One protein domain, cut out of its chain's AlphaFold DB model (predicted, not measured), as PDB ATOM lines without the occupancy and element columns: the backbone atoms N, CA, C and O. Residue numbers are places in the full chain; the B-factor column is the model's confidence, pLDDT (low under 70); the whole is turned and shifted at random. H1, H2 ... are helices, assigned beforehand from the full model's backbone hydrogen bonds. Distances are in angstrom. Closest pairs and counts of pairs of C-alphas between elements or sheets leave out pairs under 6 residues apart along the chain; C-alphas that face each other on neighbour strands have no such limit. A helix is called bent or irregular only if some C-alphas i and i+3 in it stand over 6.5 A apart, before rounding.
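What this domain is: This is residues 9 to 83 of the 84 residues of an uncharacterized protein of Fervidicoccus fontis (UniProt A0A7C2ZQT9). Two helices, H1 and H2, make a loose helical hairpin, and a third, longer helix, H3, crosses H2 steeply on its way out of the body. H3 begins beside the first half of H1, and residues 70 to 83, of which 70 to 81 belong to H3, stick out as a free arm that makes the length of the whole. The printed part has 75 residues, with three named helices in the order H1, H2, H3 and no named strand; the class is all helix. The whole is loose, with a radius of gyration of the C-alphas of 14.3 A, and its outline is flat, spanning 46 by 35 by 15 A.

How they stand to each other: Start at Arg 9, where H1, residues 9 to 23, begins, and go on through a tight link to H2, residues 29 to 51. H1 and H2 touch and form a hairpin, at a shallow tilt of 9 degrees, opposite ways; look near their link for the closest C-alphas, those of Met 23 and Arg 32, 6.3 A apart. H2 is irregular, with C-alphas 44 and 47 7.1 A apart, and has a kink of 43 degrees near residue 45. Another tight link leads to H3, residues 57 to 81. With its residues 60 to 68 alone, H3 touches H2, and the closest C-alphas are those of Tyr 42 and Ser 64, 5.1 A apart. Their lines stand at 70.5 degrees, only just about perpendicular. H1 and H3 only just touch, with 3 pairs of C-alphas within 8 A, between residues 11 to 15 of H1 and residue 57 of H3; the closest are the C-alphas of Val 12 and Tyr 57, 5.6 A apart. These two run the same way at a steep tilt of 66 degrees. In H1 and H3 every O i to N i+4 pair is within hydrogen-bond range, and in H2 17 of 19 are.

Where its parts are: Find C-alpha 9 at (-15.567, 26.447, 22.335); from there H1 runs 21.7 A to C-alpha 23. H2 begins at C-alpha 29, at (-30.912, 20.993, 47.233), and measures 33.9 A to C-alpha 51. H3 begins at C-alpha 57 and runs 36.8 A, ending at C-alpha 81, at (-40.581, -4.518, 31.803).

The domain as a whole: The two C-alphas farthest apart are those of Met 10 and Lys 83, at 46.4 A. Without residues 70 to 83, which stand free, the body spans 35 by 24 by 15 A. The printed part has no cut. Read the B-factor column for the model's confidence: the mean pLDDT of the printed part is 81.6, and residues 9 to 12 and 82 to 83 are under 70.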
ATOM      1  N   ARG A   9     -16.331  27.124  21.263       54.03
ATOM      2  CA  ARG A   9     -15.567  26.447  22.335       54.03
ATOM      3  C   ARG A   9     -15.297  27.317  23.568       54.03
ATOM      4  O   ARG A   9     -15.566  26.884  24.680       54.03
ATOM      5  N   MET A  10     -14.761  28.525  23.381       58.31
ATOM      6  CA  MET A  10     -14.463  29.444  24.490       58.31
ATOM      7  C   MET A  10     -15.734  29.942  25.175       58.31
ATOM      8  O   MET A  10     -15.699  30.262  26.361       58.31
ATOM      9  N   VAL A  11     -16.845  30.005  24.439       64.00
ATOM     10  CA  VAL A  11     -18.130  30.479  24.957       64.00
ATOM     11  C   VAL A  11     -18.788  29.418  25.836       64.00
ATOM     12  O   VAL A  11     -19.289  29.764  26.900       64.00
ATOM     13  N   VAL A  12     -18.743  28.134  25.462       65.00
ATOM     14  CA  VAL A  12     -19.434  27.102  26.252       65.00
ATOM     15  C   VAL A  12     -18.679  26.723  27.533       65.00
ATOM     16  O   VAL A  12     -19.303  26.587  28.581       65.00
ATOM     17  N   ASP A  13     -17.345  26.638  27.517       71.50
ATOM     18  CA  ASP A  13     -16.576  26.397  28.754       71.50
ATOM     19  C   ASP A  13     -16.719  27.559  29.756       71.50
ATOM     20  O   ASP A  13     -16.765  27.353  30.971       71.50
ATOM     21  N   TYR A  14     -16.820  28.792  29.249       77.69
ATOM     22  CA  TYR A  14     -17.152  29.964  30.058       77.69
ATOM     23  C   TYR A  14     -18.563  29.857  30.647       77.69
ATOM     24  O   TYR A  14     -18.764  30.146  31.826       77.69
ATOM     25  N   GLU A  15     -19.521  29.394  29.847       75.75
ATOM     26  CA  GLU A  15     -20.909  29.234  30.267       75.75
ATOM     27  C   GLU A  15     -21.065  28.202  31.382       75.75
ATOM     28  O   GLU A  15     -21.750  28.464  32.368       75.75
ATOM     29  N   ILE A  16     -20.364  27.070  31.295       80.25
ATOM     30  CA  ILE A  16     -20.364  26.066  32.363       80.25
ATOM     31  C   ILE A  16     -19.800  26.636  33.657       80.25
ATOM     32  O   ILE A  16     -20.423  26.478  34.701       80.25
ATOM     33  N   LYS A  17     -18.687  27.373  33.600       84.31
ATOM     34  CA  LYS A  17     -18.144  28.043  34.792       84.31
ATOM     35  C   LYS A  17     -19.123  29.064  35.370       84.31
ATOM     36  O   LYS A  17     -19.222  29.205  36.589       84.31
ATOM     37  N   ARG A  18     -19.859  29.778  34.514       84.75
ATOM     38  CA  ARG A  18     -20.912  30.704  34.947       84.75
ATOM     39  C   ARG A  18     -22.036  29.956  35.666       84.75
ATOM     40  O   ARG A  18     -22.458  30.404  36.726       84.75
ATOM     41  N   LEU A  19     -22.488  28.827  35.123       84.62
ATOM     42  CA  LEU A  19     -23.515  27.979  35.732       84.62
ATOM     43  C   LEU A  19     -23.043  27.371  37.057       84.62
ATOM     44  O   LEU A  19     -23.784  27.415  38.033       84.62
ATOM     45  N   GLU A  20     -21.803  26.883  37.122       87.56
ATOM     46  CA  GLU A  20     -21.187  26.388  38.359       87.56
ATOM     47  C   GLU A  20     -21.182  27.470  39.443       87.56
ATOM     48  O   GLU A  20     -21.604  27.214  40.568       87.56
ATOM     49  N   LYS A  21     -20.831  28.708  39.084       88.81
ATOM     50  CA  LYS A  21     -20.900  29.849  40.003       88.81
ATOM     51  C   LYS A  21     -22.334  30.206  40.406       88.81
ATOM     52  O   LYS A  21     -22.576  30.555  41.555       88.81
ATOM     53  N   MET A  22     -23.306  30.111  39.495       86.25
ATOM     54  CA  MET A  22     -24.721  30.328  39.828       86.25
ATOM     55  C   MET A  22     -25.224  29.314  40.863       86.25
ATOM     56  O   MET A  22     -26.017  29.683  41.727       86.25
ATOM     57  N   MET A  23     -24.744  28.065  40.823       88.25
ATOM     58  CA  MET A  23     -25.143  27.035  41.789       88.25
ATOM     59  C   MET A  23     -24.765  27.369  43.237       88.25
ATOM     60  O   MET A  23     -25.452  26.909  44.149       88.25
ATOM     61  N   GLU A  24     -23.732  28.188  43.465       89.44
ATOM     62  CA  GLU A  24     -23.349  28.651  44.810       89.44
ATOM     63  C   GLU A  24     -24.489  29.421  45.501       89.44
ATOM     64  O   GLU A  24     -24.613  29.380  46.724       89.44
ATOM     65  N   TYR A  25     -25.366  30.052  44.713       91.81
ATOM     66  CA  TYR A  25     -26.500  30.853  45.181       91.81
ATOM     67  C   TYR A  25     -27.833  30.085  45.207       91.81
ATOM     68  O   TYR A  25     -28.837  30.604  45.686       91.81
ATOM     69  N   ILE A  26     -27.874  28.848  44.699       89.94
ATOM     70  CA  ILE A  26     -29.082  28.013  44.719       89.94
ATOM     71  C   ILE A  26     -29.138  27.266  46.050       89.94
ATOM     72  O   ILE A  26     -28.373  26.325  46.267       89.94
ATOM     73  N   HIS A  27     -30.043  27.668  46.941       91.31
ATOM     74  CA  HIS A  27     -30.204  27.045  48.262       91.31
ATOM     75  C   HIS A  27     -31.055  25.771  48.248       91.31
ATOM     76  O   HIS A  27     -30.909  24.938  49.139       91.31
ATOM     77  N   ASP A  28     -31.908  25.608  47.238       94.69
ATOM     78  CA  ASP A  28     -32.722  24.409  47.076       94.69
ATOM     79  C   ASP A  28     -31.835  23.207  46.671       94.69
ATOM     80  O   ASP A  28     -31.188  23.243  45.613       94.69
ATOM     81  N   PRO A  29     -31.768  22.144  47.496       90.25
ATOM     82  CA  PRO A  29     -30.912  20.993  47.233       90.25
ATOM     83  C   PRO A  29     -31.372  20.162  46.029       90.25
ATOM     84  O   PRO A  29     -30.536  19.556  45.357       90.25
ATOM     85  N   GLU A  30     -32.670  20.137  45.728       88.62
ATOM     86  CA  GLU A  30     -33.227  19.401  44.596       88.62
ATOM     87  C   GLU A  30     -32.894  20.108  43.282       88.62
ATOM     88  O   GLU A  30     -32.346  19.488  42.366       88.62
ATOM     89  N   ILE A  31     -33.089  21.427  43.224       87.25
ATOM     90  CA  ILE A  31     -32.693  22.231  42.058       87.25
ATOM     91  C   ILE A  31     -31.181  22.127  41.837       87.25
ATOM     92  O   ILE A  31     -30.721  21.921  40.711       87.25
ATOM     93  N   ARG A  32     -30.386  22.206  42.912       89.06
ATOM     94  CA  ARG A  32     -28.929  22.047  42.837       89.06
ATOM     95  C   ARG A  32     -28.539  20.676  42.285       89.06
ATOM     96  O   ARG A  32     -27.612  20.587  41.482       89.06
ATOM     97  N   LYS A  33     -29.228  19.607  42.687       88.62
ATOM     98  CA  LYS A  33     -28.997  18.257  42.160       88.62
ATOM     99  C   LYS A  33     -29.276  18.188  40.659       88.62
ATOM    100  O   LYS A  33     -28.404  17.754  39.913       88.62
ATOM    101  N   VAL A  34     -30.439  18.662  40.210       86.00
ATOM    102  CA  VAL A  34     -30.817  18.643  38.785       86.00
ATOM    103  C   VAL A  34     -29.825  19.444  37.937       86.00
ATOM    104  O   VAL A  34     -29.364  18.969  36.901       86.00
ATOM    105  N   MET A  35     -29.422  20.626  38.403       85.00
ATOM    106  CA  MET A  35     -28.424  21.452  37.715       85.00
ATOM    107  C   MET A  35     -27.064  20.751  37.596       85.00
ATOM    108  O   MET A  35     -26.442  20.792  36.533       85.00
ATOM    109  N   ASN A  36     -26.617  20.063  38.652       88.31
ATOM    110  CA  ASN A  36     -25.395  19.258  38.605       88.31
ATOM    111  C   ASN A  36     -25.492  18.113  37.592       88.31
ATOM    112  O   ASN A  36     -24.535  17.866  36.861       88.31
ATOM    113  N   GLU A  37     -26.640  17.433  37.521       86.94
ATOM    114  CA  GLU A  37     -26.875  16.367  36.542       86.94
ATOM    115  C   GLU A  37     -26.786  16.903  35.102       86.94
ATOM    116  O   GLU A  37     -26.116  16.294  34.269       86.94
ATOM    117  N   ILE A  38     -27.360  18.079  34.819       84.31
ATOM    118  CA  ILE A  38     -27.279  18.727  33.497       84.31
ATOM    119  C   ILE A  38     -25.829  19.097  33.146       84.31
ATOM    120  O   ILE A  38     -25.373  18.821  32.035       84.31
ATOM    121  N   ILE A  39     -25.083  19.692  34.084       85.75
ATOM    122  CA  ILE A  39     -23.670  20.054  33.873       85.75
ATOM    123  C   ILE A  39     -22.820  18.803  33.621       85.75
ATOM    124  O   ILE A  39     -21.947  18.817  32.749       85.75
ATOM    125  N   ALA A  40     -23.066  17.718  34.357       86.69
ATOM    126  CA  ALA A  40     -22.379  16.448  34.151       86.69
ATOM    127  C   ALA A  40     -22.665  15.877  32.753       86.69
ATOM    128  O   ALA A  40     -21.728  15.541  32.032       86.69
ATOM    129  N   SER A  41     -23.930  15.864  32.324       85.06
ATOM    130  CA  SER A  41     -24.312  15.414  30.978       85.06
ATOM    131  C   SER A  41     -23.713  16.277  29.870       85.06
ATOM    132  O   SER A  41     -23.279  15.753  28.846       85.06
ATOM    133  N   TYR A  42     -23.593  17.587  30.084       82.88
ATOM    134  CA  TYR A  42     -22.851  18.438  29.160       82.88
ATOM    135  C   TYR A  42     -21.370  18.038  29.077       82.88
ATOM    136  O   TYR A  42     -20.824  17.942  27.979       82.88
ATOM    137  N   LYS A  43     -20.704  17.783  30.212       82.56
ATOM    138  CA  LYS A  43     -19.284  17.381  30.237       82.56
ATOM    139  C   LYS A  43     -19.046  16.068  29.479       82.56
ATOM    140  O   LYS A  43     -18.021  15.946  28.812       82.56
ATOM    141  N   GLU A  44     -19.997  15.134  29.526       84.69
ATOM    142  CA  GLU A  44     -19.966  13.889  28.742       84.69
ATOM    143  C   GLU A  44     -20.065  14.143  27.228       84.69
ATOM    144  O   GLU A  44     -19.370  13.495  26.446       84.69
ATOM    145  N   LEU A  45     -20.883  15.111  26.808       81.56
ATOM    146  CA  LEU A  45     -21.091  15.463  25.398       81.56
ATOM    147  C   LEU A  45     -20.097  16.503  24.869       81.56
ATOM    148  O   LEU A  45     -19.978  16.687  23.658       81.56
ATOM    149  N   ALA A  46     -19.327  17.151  25.743       79.69
ATOM    150  CA  ALA A  46     -18.334  18.151  25.368       79.69
ATOM    151  C   ALA A  46     -17.337  17.669  24.288       79.69
ATOM    152  O   ALA A  46     -17.012  18.463  23.403       79.69
ATOM    153  N   PRO A  47     -16.852  16.407  24.270       80.81
ATOM    154  CA  PRO A  47     -16.044  15.888  23.164       80.81
ATOM    155  C   PRO A  47     -16.795  15.855  21.824       80.81
ATOM    156  O   PRO A  47     -16.214  16.196  20.794       80.81
ATOM    157  N   VAL A  48     -18.088  15.513  21.836       80.44
ATOM    158  CA  VAL A  48     -18.948  15.505  20.643       80.44
ATOM    159  C   VAL A  48     -19.142  16.929  20.135       80.44
ATOM    160  O   VAL A  48     -18.912  17.188  18.960       80.44
ATOM    161  N   PHE A  49     -19.439  17.879  21.024       78.31
ATOM    162  CA  PHE A  49     -19.560  19.298  20.670       78.31
ATOM    163  C   PHE A  49     -18.243  19.928  20.199       78.31
ATOM    164  O   PHE A  49     -18.245  20.914  19.464       78.31
ATOM    165  N   LYS A  50     -17.091  19.368  20.586       74.31
ATOM    166  CA  LYS A  50     -15.785  19.774  20.043       74.31
ATOM    167  C   LYS A  50     -15.584  19.296  18.607       74.31
ATOM    168  O   LYS A  50     -14.966  20.025  17.829       74.31
ATOM    169  N   ALA A  51     -16.069  18.099  18.281       79.69
ATOM    170  CA  ALA A  51     -16.001  17.526  16.939       79.69
ATOM    171  C   ALA A  51     -17.046  18.145  15.997       79.69
ATOM    172  O   ALA A  51     -16.735  18.455  14.849       79.69
ATOM    173  N   VAL A  52     -18.258  18.377  16.506       80.44
ATOM    174  CA  VAL A  52     -19.394  18.972  15.794       80.44
ATOM    175  C   VAL A  52     -19.915  20.154  16.617       80.44
ATOM    176  O   VAL A  52     -20.700  19.954  17.548       80.44
ATOM    177  N   PRO A  53     -19.462  21.387  16.322       71.12
ATOM    178  CA  PRO A  53     -19.852  22.562  17.086       71.12
ATOM    179  C   PRO A  53     -21.371  22.785  17.070       71.12
ATOM    180  O   PRO A  53     -21.971  22.777  15.994       71.12
ATOM    181  N   PRO A  54     -21.997  23.011  18.236       72.19
ATOM    182  CA  PRO A  54     -23.402  23.392  18.311       72.19
ATOM    183  C   PRO A  54     -23.612  24.786  17.702       72.19
ATOM    184  O   PRO A  54     -22.683  25.597  17.652       72.19
ATOM    185  N   TYR A  55     -24.845  25.070  17.274       72.00
ATOM    186  CA  TYR A  55     -25.223  26.376  16.722       72.00
ATOM    187  C   TYR A  55     -25.003  27.510  17.738       72.00
ATOM    188  O   TYR A  55     -24.443  28.552  17.399       72.00
ATOM    189  N   ASP A  56     -25.382  27.281  18.999       75.62
ATOM    190  CA  ASP A  56     -25.153  28.185  20.125       75.62
ATOM    191  C   ASP A  56     -25.011  27.428  21.467       75.62
ATOM    192  O   ASP A  56     -25.134  26.201  21.549       75.62
ATOM    193  N   TYR A  57     -24.681  28.166  22.534       70.44
ATOM    194  CA  TYR A  57     -24.467  27.607  23.874       70.44
ATOM    195  C   TYR A  57     -25.759  27.105  24.551       70.44
ATOM    196  O   TYR A  57     -25.693  26.033  25.162       70.44
ATOM    197  N   PRO A  58     -26.936  27.769  24.442       77.12
ATOM    198  CA  PRO A  58     -28.168  27.236  25.014       77.12
ATOM    199  C   PRO A  58     -28.573  25.917  24.359       77.12
ATOM    200  O   PRO A  58     -28.981  25.001  25.068       77.12
ATOM    201  N   TYR A  59     -28.397  25.780  23.039       77.62
ATOM    202  CA  TYR A  59     -28.671  24.533  22.330       77.62
ATOM    203  C   TYR A  59     -27.855  23.367  22.889       77.62
ATOM    204  O   TYR A  59     -28.409  22.301  23.147       77.62
ATOM    205  N   ALA A  60     -26.559  23.565  23.139       76.00
ATOM    206  CA  ALA A  60     -25.694  22.515  23.676       76.00
ATOM    207  C   ALA A  60     -26.144  22.047  25.071       76.00
ATOM    208  O   ALA A  60     -26.174  20.847  25.354       76.00
ATOM    209  N   ILE A  61     -26.530  22.989  25.935       78.81
ATOM    210  CA  ILE A  61     -27.015  22.702  27.291       78.81
ATOM    211  C   ILE A  61     -28.374  21.990  27.240       78.81
ATOM    212  O   ILE A  61     -28.547  20.958  27.890       78.81
ATOM    213  N   LEU A  62     -29.315  22.492  26.435       81.12
ATOM    214  CA  LEU A  62     -30.646  21.899  26.269       81.12
ATOM    215  C   LEU A  62     -30.567  20.485  25.695       81.12
ATOM    216  O   LEU A  62     -31.209  19.579  26.221       81.12
ATOM    217  N   LEU A  63     -29.747  20.275  24.665       80.81
ATOM    218  CA  LEU A  63     -29.538  18.959  24.069       80.81
ATOM    219  C   LEU A  63     -28.933  17.976  25.080       80.81
ATOM    220  O   LEU A  63     -29.355  16.823  25.143       80.81
ATOM    221  N   SER A  64     -28.001  18.442  25.918       82.12
ATOM    222  CA  SER A  64     -27.418  17.622  26.988       82.12
ATOM    223  C   SER A  64     -28.457  17.198  28.024       82.12
ATOM    224  O   SER A  64     -28.507  16.029  28.406       82.12
ATOM    225  N   GLY A  65     -29.319  18.129  28.441       84.62
ATOM    226  CA  GLY A  65     -30.434  17.834  29.341       84.62
ATOM    227  C   GLY A  65     -31.447  16.867  28.721       84.62
ATOM    228  O   GLY A  65     -31.874  15.922  29.382       84.62
ATOM    229  N   LEU A  66     -31.786  17.054  27.442       85.75
ATOM    230  CA  LEU A  66     -32.731  16.202  26.720       85.75
ATOM    231  C   LEU A  66     -32.229  14.758  26.605       85.75
ATOM    232  O   LEU A  66     -32.966  13.831  26.927       85.75
ATOM    233  N   ILE A  67     -30.972  14.559  26.199       84.88
ATOM    234  CA  ILE A  67     -30.371  13.219  26.087       84.88
ATOM    235  C   ILE A  67     -30.380  12.511  27.446       84.88
ATOM    236  O   ILE A  67     -30.697  11.325  27.531       84.88
ATOM    237  N   LYS A  68     -30.077  13.239  28.527       85.19
ATOM    238  CA  LYS A  68     -30.110  12.686  29.884       85.19
ATOM    239  C   LYS A  68     -31.519  12.273  30.310       85.19
ATOM    240  O   LYS A  68     -31.672  11.214  30.914       85.19
ATOM    241  N   ALA A  69     -32.524  13.093  30.002       85.12
ATOM    242  CA  ALA A  69     -33.919  12.785  30.292       85.12
ATOM    243  C   ALA A  69     -34.387  11.532  29.539       85.12
ATOM    244  O   ALA A  69     -34.949  10.640  30.167       85.12
ATOM    245  N   LEU A  70     -34.082  11.429  28.241       87.06
ATOM    246  CA  LEU A  70     -34.409  10.253  27.427       87.06
ATOM    247  C   LEU A  70     -33.763   8.984  27.986       87.06
ATOM    248  O   LEU A  70     -34.460   8.017  28.255       87.06
ATOM    249  N   LYS A  71     -32.462   9.026  28.299       86.19
ATOM    250  CA  LYS A  71     -31.765   7.884  28.906       86.19
ATOM    251  C   LYS A  71     -32.418   7.422  30.214       86.19
ATOM    252  O   LYS A  71     -32.490   6.232  30.487       86.19
ATOM    253  N   ARG A  72     -32.883   8.364  31.040       86.12
ATOM    254  CA  ARG A  72     -33.549   8.040  32.307       86.12
ATOM    255  C   ARG A  72     -34.941   7.446  32.099       86.12
ATOM    256  O   ARG A  72     -35.356   6.624  32.907       86.12
ATOM    257  N   ILE A  73     -35.648   7.859  31.049       88.56
ATOM    258  CA  ILE A  73     -36.917   7.244  30.641       88.56
ATOM    259  C   ILE A  73     -36.662   5.798  30.204       88.56
ATOM    260  O   ILE A  73     -37.284   4.907  30.769       88.56
ATOM    261  N   ASP A  74     -35.678   5.559  29.330       87.12
ATOM    262  CA  ASP A  74     -35.316   4.208  28.873       87.12
ATOM    263  C   ASP A  74     -34.955   3.281  30.053       87.12
ATOM    264  O   ASP A  74     -35.392   2.132  30.121       87.12
ATOM    265  N   GLU A  75     -34.180   3.781  31.025       89.38
ATOM    266  CA  GLU A  75     -33.832   3.043  32.249       89.38
ATOM    267  C   GLU A  75     -35.082   2.669  33.069       89.38
ATOM    268  O   GLU A  75     -35.178   1.556  33.590       89.38
ATOM    269  N   ILE A  76     -36.055   3.578  33.181       90.44
ATOM    270  CA  ILE A  76     -37.316   3.325  33.892       90.44
ATOM    271  C   ILE A  76     -38.162   2.293  33.143       90.44
ATOM    272  O   ILE A  76     -38.693   1.382  33.780       90.44
ATOM    273  N   GLU A  77     -38.278   2.409  31.820       89.19
ATOM    274  CA  GLU A  77     -39.030   1.469  30.983       89.19
ATOM    275  C   GLU A  77     -38.484   0.042  31.131       89.19
ATOM    276  O   GLU A  77     -39.240  -0.872  31.464       89.19
ATOM    277  N   GLN A  78     -37.160  -0.135  31.054       87.12
ATOM    278  CA  GLN A  78     -36.509  -1.434  31.273       87.12
ATOM    279  C   GLN A  78     -36.796  -2.019  32.665       87.12
ATOM    280  O   GLN A  78     -37.022  -3.221  32.820       87.12
ATOM    281  N   MET A  79     -36.814  -1.180  33.706       83.50
ATOM    282  CA  MET A  79     -37.119  -1.620  35.072       83.50
ATOM    283  C   MET A  79     -38.581  -2.049  35.257       83.50
ATOM    284  O   MET A  79     -38.856  -2.887  36.120       83.50
ATOM    285  N   VAL A  80     -39.514  -1.457  34.508       85.50
ATOM    286  CA  VAL A  80     -40.937  -1.828  34.526       85.50
ATOM    287  C   VAL A  80     -41.161  -3.131  33.760       85.50
ATOM    288  O   VAL A  80     -41.861  -4.015  34.258       85.50
ATOM    289  N   GLU A  81     -40.514  -3.292  32.606       73.50
ATOM    290  CA  GLU A  81     -40.581  -4.518  31.803       73.50
ATOM    291  C   GLU A  81     -40.010  -5.733  32.543       73.50
ATOM    292  O   GLU A  81     -40.584  -6.811  32.483       73.50
ATOM    293  N   HIS A  82     -38.920  -5.576  33.299       64.25
ATOM    294  CA  HIS A  82     -38.326  -6.673  34.080       64.25
ATOM    295  C   HIS A  82     -39.085  -7.040  35.365       64.25
ATOM    296  O   HIS A  82     -38.735  -8.020  36.024       64.25
ATOM    297  N   LYS A  83     -40.092  -6.251  35.758       58.62
ATOM    298  CA  LYS A  83     -40.949  -6.523  36.924       58.62
ATOM    299  C   LYS A  83     -42.310  -7.123  36.558       58.62
ATOM    300  O   LYS A  83     -43.046  -7.476  37.480       58.62
TER     301      LYS A  83